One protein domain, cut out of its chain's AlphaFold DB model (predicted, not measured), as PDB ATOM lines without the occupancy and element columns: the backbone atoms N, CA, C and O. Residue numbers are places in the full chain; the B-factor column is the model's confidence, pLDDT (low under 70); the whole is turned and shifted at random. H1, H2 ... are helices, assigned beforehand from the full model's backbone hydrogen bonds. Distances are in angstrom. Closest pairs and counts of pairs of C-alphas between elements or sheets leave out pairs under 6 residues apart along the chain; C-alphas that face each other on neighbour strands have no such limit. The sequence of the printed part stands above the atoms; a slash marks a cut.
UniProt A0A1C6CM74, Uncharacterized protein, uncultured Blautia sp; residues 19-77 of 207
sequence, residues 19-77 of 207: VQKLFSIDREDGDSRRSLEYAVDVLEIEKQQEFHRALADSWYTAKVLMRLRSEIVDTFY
ATOM      1  N   VAL A  19     225.074 302.374 223.287       97.75
ATOM      2  CA  VAL A  19     225.644 303.313 224.265       97.75
ATOM      3  C   VAL A  19     227.027 302.884 224.753       97.75
ATOM      4  O   VAL A  19     227.901 303.730 224.903       97.75
ATOM      5  N   GLN A  20     227.280 301.580 224.908       97.81
ATOM      6  CA  GLN A  20     228.581 301.071 225.350       97.81
ATOM      7  C   GLN A  20     229.652 301.297 224.280       97.81
ATOM      8  O   GLN A  20     230.773 301.704 224.583       97.81
ATOM      9  N   LYS A  21     229.308 301.052 223.009       97.31
ATOM     10  CA  LYS A  21     230.191 301.350 221.875       97.31
ATOM     11  C   LYS A  21     230.454 302.849 221.753       97.31
ATOM     12  O   LYS A  21     231.600 303.233 221.554       97.31
ATOM     13  N   LEU A  22     229.410 303.672 221.819       98.12
ATOM     14  CA  LEU A  22     229.524 305.120 221.644       98.12
ATOM     15  C   LEU A  22     230.340 305.748 222.773       98.12
ATOM     16  O   LEU A  22     231.242 306.528 222.490       98.12
ATOM     17  N   PHE A  23     230.094 305.341 224.019       98.31
ATOM     18  CA  PHE A  23     230.876 305.774 225.175       98.31
ATOM     19  C   PHE A  23     232.362 305.439 225.009       98.31
ATOM     20  O   PHE A  23     233.207 306.310 225.168       98.31
ATOM     21  N   SER A  24     232.687 304.203 224.619       97.69
ATOM     22  CA  SER A  24     234.079 303.785 224.422       97.69
ATOM     23  C   SER A  24     234.773 304.549 223.290       97.69
ATOM     24  O   SER A  24     235.943 304.889 223.421       97.69
ATOM     25  N   ILE A  25     234.068 304.867 222.197       96.50
ATOM     26  CA  ILE A  25     234.617 305.704 221.117       96.50
ATOM     27  C   ILE A  25     234.850 307.141 221.595       96.50
ATOM     28  O   ILE A  25     235.806 307.782 221.168       96.50
ATOM     29  N   ASP A  26     233.965 307.659 222.446       96.94
ATOM     30  CA  ASP A  26     234.034 309.041 222.899       96.94
ATOM     31  C   ASP A  26     235.072 309.261 224.007       96.94
ATOM     32  O   ASP A  26     235.740 310.293 224.010       96.94
ATOM     33  N   ARG A  27     235.198 308.307 224.942       96.19
ATOM     34  CA  ARG A  27     235.927 308.463 226.213       96.19
ATOM     35  C   ARG A  27     237.082 307.490 226.427       96.19
ATOM     36  O   ARG A  27     237.874 307.712 227.336       96.19
ATOM     37  N   GLU A  28     237.171 306.418 225.647       95.00
ATOM     38  CA  GLU A  28     238.165 305.358 225.845       95.00
ATOM     39  C   GLU A  28     238.875 304.995 224.517       95.00
ATOM     40  O   GLU A  28     239.273 305.858 223.740       95.00
ATOM     41  N   ASP A  29     239.074 303.698 224.271       92.69
ATOM     42  CA  ASP A  29     239.850 303.110 223.176       92.69
ATOM     43  C   ASP A  29     239.009 302.748 221.927       92.69
ATOM     44  O   ASP A  29     239.538 302.233 220.940       92.69
ATOM     45  N   GLY A  30     237.689 302.963 221.960       91.94
ATOM     46  CA  GLY A  30     236.733 302.553 220.923       91.94
ATOM     47  C   GLY A  30     236.393 301.051 220.860       91.94
ATOM     48  O   GLY A  30     235.429 300.660 220.181       91.94
ATOM     49  N   ASP A  31     237.109 300.192 221.586       90.12
ATOM     50  CA  ASP A  31     236.983 298.728 221.537       90.12
ATOM     51  C   ASP A  31     236.416 298.127 222.845       90.12
ATOM     52  O   ASP A  31     235.652 297.155 222.785       90.12
ATOM     53  N   SER A  32     236.695 298.730 224.002       93.06
ATOM     54  CA  SER A  32     236.196 298.343 225.326       93.06
ATOM     55  C   SER A  32     234.674 298.500 225.442       93.06
ATOM     56  O   SER A  32     234.059 299.378 224.842       93.06
ATOM     57  N   ARG A  33     234.000 297.605 226.171       94.94
ATOM     58  CA  ARG A  33     232.535 297.653 226.364       94.94
ATOM     59  C   ARG A  33     232.221 297.611 227.851       94.94
ATOM     60  O   ARG A  33     232.040 296.543 228.428       94.94
ATOM     61  N   ARG A  34     232.234 298.793 228.462       96.50
ATOM     62  CA  ARG A  34     231.989 299.003 229.892       96.50
ATOM     63  C   ARG A  34     230.510 298.871 230.243       96.50
ATOM     64  O   ARG A  34     229.651 299.003 229.372       96.50
ATOM     65  N   SER A  35     230.210 298.594 231.511       97.06
ATOM     66  CA  SER A  35     228.829 298.596 232.002       97.06
ATOM     67  C   SER A  35     228.219 299.997 231.908       97.06
ATOM     68  O   SER A  35     228.932 301.001 231.860       97.06
ATOM     69  N   LEU A  36     226.886 300.061 231.884       97.31
ATOM     70  CA  LEU A  36     226.170 301.335 231.937       97.31
ATOM     71  C   LEU A  36     226.503 302.102 233.222       97.31
ATOM     72  O   LEU A  36     226.742 303.301 233.167       97.31
ATOM     73  N   GLU A  37     226.584 301.392 234.346       97.38
ATOM     74  CA  GLU A  37     226.964 301.970 235.634       97.38
ATOM     75  C   GLU A  37     228.351 302.616 235.601       97.38
ATOM     76  O   GLU A  37     228.490 303.763 236.006       97.38
ATOM     77  N   TYR A  38     229.346 301.944 235.014       97.69
ATOM     78  CA  TYR A  38     230.678 302.526 234.853       97.69
ATOM     79  C   TYR A  38     230.637 303.832 234.050       97.69
ATOM     80  O   TYR A  38     231.295 304.805 234.406       97.69
ATOM     81  N   ALA A  39     229.853 303.873 232.968       97.75
ATOM     82  CA  ALA A  39     229.700 305.091 232.180       97.75
ATOM     83  C   ALA A  39     229.013 306.211 232.979       97.75
ATOM     84  O   ALA A  39     229.421 307.362 232.867       97.75
ATOM     85  N   VAL A  40     228.000 305.882 233.790       98.00
ATOM     86  CA  VAL A  40     227.322 306.823 234.699       98.00
ATOM     87  C   VAL A  40     228.305 307.409 235.713       98.00
ATOM     88  O   VAL A  40     228.315 308.626 235.885       98.00
ATOM     89  N   ASP A  41     229.162 306.573 236.303       97.75
ATOM     90  CA  ASP A  41     230.191 306.998 237.258       97.75
ATOM     91  C   ASP A  41     231.226 307.926 236.615       97.75
ATOM     92  O   ASP A  41     231.464 309.024 237.108       97.75
ATOM     93  N   VAL A  42     231.793 307.538 235.466       97.62
ATOM     94  CA  VAL A  42     232.787 308.355 234.739       97.62
ATOM     95  C   VAL A  42     232.205 309.688 234.259       97.62
ATOM     96  O   VAL A  42     232.929 310.668 234.102       97.62
ATOM     97  N   LEU A  43     230.902 309.732 233.981       97.44
ATOM     98  CA  LEU A  43     230.203 310.941 233.547       97.44
ATOM     99  C   LEU A  43     229.659 311.783 234.696       97.44
ATOM    100  O   LEU A  43     229.017 312.801 234.418       97.44
ATOM    101  N   GLU A  44     229.876 311.347 235.939       97.38
ATOM    102  CA  GLU A  44     229.369 312.000 237.145       97.38
ATOM    103  C   GLU A  44     227.860 312.284 237.022       97.38
ATOM    104  O   GLU A  44     227.359 313.376 237.299       97.38
ATOM    105  N   ILE A  45     227.115 311.307 236.493       97.44
ATOM    106  CA  ILE A  45     225.657 311.368 236.415       97.44
ATOM    107  C   ILE A  45     225.109 310.893 237.760       97.44
ATOM    108  O   ILE A  45     225.419 309.795 238.216       97.44
ATOM    109  N   GLU A  46     224.265 311.712 238.382       95.88
ATOM    110  CA  GLU A  46     223.647 311.382 239.665       95.88
ATOM    111  C   GLU A  46     222.839 310.073 239.588       95.88
ATOM    112  O   GLU A  46     221.975 309.901 238.718       95.88
ATOM    113  N   LYS A  47     223.112 309.154 240.522       95.62
ATOM    114  CA  LYS A  47     222.423 307.866 240.637       95.62
ATOM    115  C   LYS A  47     221.163 308.006 241.494       95.62
ATOM    116  O   LYS A  47     221.227 307.937 242.715       95.62
ATOM    117  N   GLN A  48     220.013 308.188 240.849       91.50
ATOM    118  CA  GLN A  48     218.709 308.356 241.513       91.50
ATOM    119  C   GLN A  48     217.872 307.063 241.573       91.50
ATOM    120  O   GLN A  48     216.854 306.999 242.255       91.50
ATOM    121  N   GLN A  49     218.265 306.042 240.815       91.31
ATOM    122  CA  GLN A  49     217.564 304.764 240.665       91.31
ATOM    123  C   GLN A  49     218.561 303.603 240.645       91.31
ATOM    124  O   GLN A  49     219.684 303.760 240.163       91.31
ATOM    125  N   GLU A  50     218.130 302.431 241.103       91.75
ATOM    126  CA  GLU A  50     218.913 301.198 240.994       91.75
ATOM    127  C   GLU A  50     219.033 300.731 239.536       91.75
ATOM    128  O   GLU A  50     218.072 300.795 238.759       91.75
ATOM    129  N   PHE A  51     220.211 300.219 239.178       93.44
ATOM    130  CA  PHE A  51     220.456 299.571 237.889       93.44
ATOM    131  C   PHE A  51     219.694 298.243 237.764       93.44
ATOM    132  O   PHE A  51     219.146 297.718 238.734       93.44
ATOM    133  N   HIS A  52     219.676 297.683 236.551       89.25
ATOM    134  CA  HIS A  52     219.025 296.407 236.217       89.25
ATOM    135  C   HIS A  52     217.493 296.452 236.212       89.25
ATOM    136  O   HIS A  52     216.830 295.417 236.086       89.25
ATOM    137  N   ARG A  53     216.911 297.654 236.271       93.75
ATOM    138  CA  ARG A  53     215.510 297.892 235.920       93.75
ATOM    139  C   ARG A  53     215.452 298.564 234.562       93.75
ATOM    140  O   ARG A  53     216.041 299.621 234.373       93.75
ATOM    141  N   ALA A  54     214.673 298.003 233.638       94.00
ATOM    142  CA  ALA A  54     214.620 298.477 232.253       94.00
ATOM    143  C   ALA A  54     214.329 299.985 232.127       94.00
ATOM    144  O   ALA A  54     214.920 300.653 231.281       94.00
ATOM    145  N   LEU A  55     213.449 300.529 232.978       95.62
ATOM    146  CA  LEU A  55     213.135 301.960 232.995       95.62
ATOM    147  C   LEU A  55     214.332 302.805 233.460       95.62
ATOM    148  O   LEU A  55     214.687 303.773 232.786       95.62
ATOM    149  N   ALA A  56     214.971 302.411 234.564       95.50
ATOM    150  CA  ALA A  56     216.154 303.083 235.093       95.50
ATOM    151  C   ALA A  56     217.319 303.014 234.094       95.50
ATOM    152  O   ALA A  56     217.891 304.040 233.736       95.50
ATOM    153  N   ASP A  57     217.605 301.829 233.551       96.62
ATOM    154  CA  ASP A  57     218.668 301.621 232.565       96.62
ATOM    155  C   ASP A  57     218.414 302.433 231.284       96.62
ATOM    156  O   ASP A  57     219.347 302.988 230.703       96.62
ATOM    157  N   SER A  58     217.154 302.567 230.851       96.81
ATOM    158  CA  SER A  58     216.794 303.416 229.706       96.81
ATOM    159  C   SER A  58     217.023 304.898 230.005       96.81
ATOM    160  O   SER A  58     217.546 305.624 229.159       96.81
ATOM    161  N   TRP A  59     216.685 305.345 231.219       97.12
ATOM    162  CA  TRP A  59     216.920 306.718 231.662       97.12
ATOM    163  C   TRP A  59     218.416 307.043 231.724       97.12
ATOM    164  O   TRP A  59     218.855 308.028 231.126       97.12
ATOM    165  N   TYR A  60     219.220 306.187 232.360       98.19
ATOM    166  CA  TYR A  60     220.672 306.360 232.413       98.19
ATOM    167  C   TYR A  60     221.300 306.278 231.026       98.19
ATOM    168  O   TYR A  60     222.165 307.084 230.705       98.19
ATOM    169  N   THR A  61     220.828 305.377 230.162       98.00
ATOM    170  CA  THR A  61     221.280 305.310 228.765       98.00
ATOM    171  C   THR A  61     221.047 306.639 228.049       98.00
ATOM    172  O   THR A  61     221.960 307.146 227.399       98.00
ATOM    173  N   ALA A  62     219.865 307.243 228.201       97.50
ATOM    174  CA  ALA A  62     219.573 308.553 227.626       97.50
ATOM    175  C   ALA A  62     220.490 309.646 228.200       97.50
ATOM    176  O   ALA A  62     221.069 310.418 227.436       97.50
ATOM    177  N   LYS A  63     220.693 309.677 229.526       98.12
ATOM    178  CA  LYS A  63     221.604 310.635 230.174       98.12
ATOM    179  C   LYS A  63     223.044 310.495 229.690       98.12
ATOM    180  O   LYS A  63     223.681 311.509 229.423       98.12
ATOM    181  N   VAL A  64     223.538 309.268 229.540       98.31
ATOM    182  CA  VAL A  64     224.871 308.999 228.990       98.31
ATOM    183  C   VAL A  64     224.960 309.532 227.565       98.31
ATOM    184  O   VAL A  64     225.856 310.319 227.284       98.31
ATOM    185  N   LEU A  65     224.009 309.181 226.688       98.12
ATOM    186  CA  LEU A  65     223.996 309.638 225.294       98.12
ATOM    187  C   LEU A  65     223.993 311.170 225.174       98.12
ATOM    188  O   LEU A  65     224.716 311.701 224.339       98.12
ATOM    189  N   MET A  66     223.256 311.878 226.037       97.31
ATOM    190  CA  MET A  66     223.236 313.349 226.074       97.31
ATOM    191  C   MET A  66     224.576 313.983 226.476       97.31
ATOM    192  O   MET A  66     224.787 315.166 226.223       97.31
ATOM    193  N   ARG A  67     225.466 313.237 227.144       98.00
ATOM    194  CA  ARG A  67     226.795 313.712 227.562       98.00
ATOM    195  C   ARG A  67     227.897 313.365 226.559       98.00
ATOM    196  O   ARG A  67     229.028 313.820 226.734       98.00
ATOM    197  N   LEU A  68     227.611 312.541 225.552       97.88
ATOM    198  CA  LEU A  68     228.570 312.222 224.494       97.88
ATOM    199  C   LEU A  68     228.576 313.327 223.435       97.88
ATOM    200  O   LEU A  68     227.564 313.993 223.220       97.88
ATOM    201  N   ARG A  69     229.704 313.501 222.737       97.38
ATOM    202  CA  ARG A  69     229.770 314.417 221.586       97.38
ATOM    203  C   ARG A  69     228.775 313.993 220.504       97.38
ATOM    204  O   ARG A  69     228.754 312.822 220.108       97.38
ATOM    205  N   SER A  70     228.002 314.945 219.986       95.88
ATOM    206  CA  SER A  70     226.965 314.692 218.979       95.88
ATOM    207  C   SER A  70     227.536 314.057 217.713       95.88
ATOM    208  O   SER A  70     226.993 313.070 217.221       95.88
ATOM    209  N   GLU A  71     228.708 314.512 217.263       96.31
ATOM    210  CA  GLU A  71     229.380 313.964 216.077       96.31
ATOM    211  C   GLU A  71     229.665 312.461 216.220       96.31
ATOM    212  O   GLU A  71     229.594 311.716 215.239       96.31
ATOM    213  N   ILE A  72     229.969 311.990 217.436       96.19
ATOM    214  CA  ILE A  72     230.203 310.568 217.703       96.19
ATOM    215  C   ILE A  72     228.890 309.789 217.645       96.19
ATOM    216  O   ILE A  72     228.828 308.744 216.986       96.19
ATOM    217  N   VAL A  73     227.847 310.296 218.306       96.19
ATOM    218  CA  VAL A  73     226.523 309.659 218.360       96.19
ATOM    219  C   VAL A  73     225.931 309.511 216.957       96.19
ATOM    220  O   VAL A  73     225.512 308.412 216.583       96.19
ATOM    221  N   ASP A  74     225.993 310.571 216.154       95.38
ATOM    222  CA  ASP A  74     225.418 310.607 214.807       95.38
ATOM    223  C   ASP A  74     226.201 309.738 213.815       95.38
ATOM    224  O   ASP A  74     225.634 309.101 212.922       95.38
ATOM    225  N   THR A  75     227.522 309.652 213.989       96.00
ATOM    226  CA  THR A  75     228.393 308.938 213.049       96.00
ATOM    227  C   THR A  75     228.450 307.439 213.324       96.00
ATOM    228  O   THR A  75     228.430 306.629 212.394       96.00
ATOM    229  N   PHE A  76     228.554 307.026 214.590       97.00
ATOM    230  CA  PHE A  76     228.939 305.660 214.958       97.00
ATOM    231  C   PHE A  76     227.768 304.761 215.365       97.00
ATOM    232  O   PHE A  76     227.952 303.827 216.156       97.00
ATOM    233  N   TYR A  77     226.592 304.936 214.759       97.06
ATOM    234  CA  TYR A  77     225.466 304.017 214.949       97.06
ATOM    235  C   TYR A  77     225.863 302.552 214.684       97.06
ATOM    236  O   TYR A  77     226.749 302.226 213.882       97.06
TER     237      TYR A  77
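AT A GLANCE: This is residues 19 to 77 of the 207 residues of an uncharacterized protein of uncultured Blautia sp (UniProt A0A1C6CM74). Three helices, H1, H2 and H3, run the same way with their centres in a triangle, and the short H4 is turned steeply across H1 at one end of the long axis. The long link 43 to 53 folds back from the end of H2 to the start of H3, at the other end. The printed part has 59 residues with four named helices, H1, H2, H3 and H4 along the chain, and no named strand; the class is all helix. It is compact, with a radius of gyration of the C-alphas of 10.9 A, and elongated, spanning 29 by 19 by 19 A.

HOW THE PARTS SIT: H1, residues 19 to 27, is the hub, touching three helices. It only just touches H2, residues 36 to 42, with 3 pairs of C-alphas within 8 A; the closest, those of Gln 20 and Leu 36, are 7.0 A apart, and the helices run the same way at a shallow tilt of 21 degrees. H3, residues 54 to 67, touches H1 with residues 61 to 65 alone, the same way at a shallow tilt of 26 degrees; the closest C-alphas, of Val 19 and Thr 61, are 6.6 A apart. H2 and H3 touch at a steep tilt of 38 degrees, the same way, with the C-alphas of Val 40 and Val 64 closest at 6.6 A. H4, residues 70 to 75, touches H1 at a steep tilt of 60 degrees, opposite ways; the closest C-alphas are those of Leu 22 and Val 73, 6.4 A. H3 and H4 are close but not clearly touching, with the C-alphas of Leu 65 and Val 73 closest at 7.4 A; H2 and H4 are apart. In H1, H2, H3 and H4 every O i to N i+4 pair is within hydrogen-bond range.

IN THESE COORDINATES: H1 begins at C-alpha 19, (225.644, 303.313, 224.265), and is 11.7 A long. H2 is 10.0 A long. H3, the longest, measures 20.1 A from C-alpha 54 at (214.620, 298.477, 232.253) to C-alpha 67. H4 ends at C-alpha 75, (228.393, 308.938, 213.049).

THE WHOLE: The C-alphas farthest apart, of Glu 50 and Thr 75, are 30.5 A apart. The link from H2 to H3 is long, that from H1 to H2 short and that from H3 to H4 tight. The printed part has no cut; its mean pLDDT is 96.1, and no printed residue is under 70.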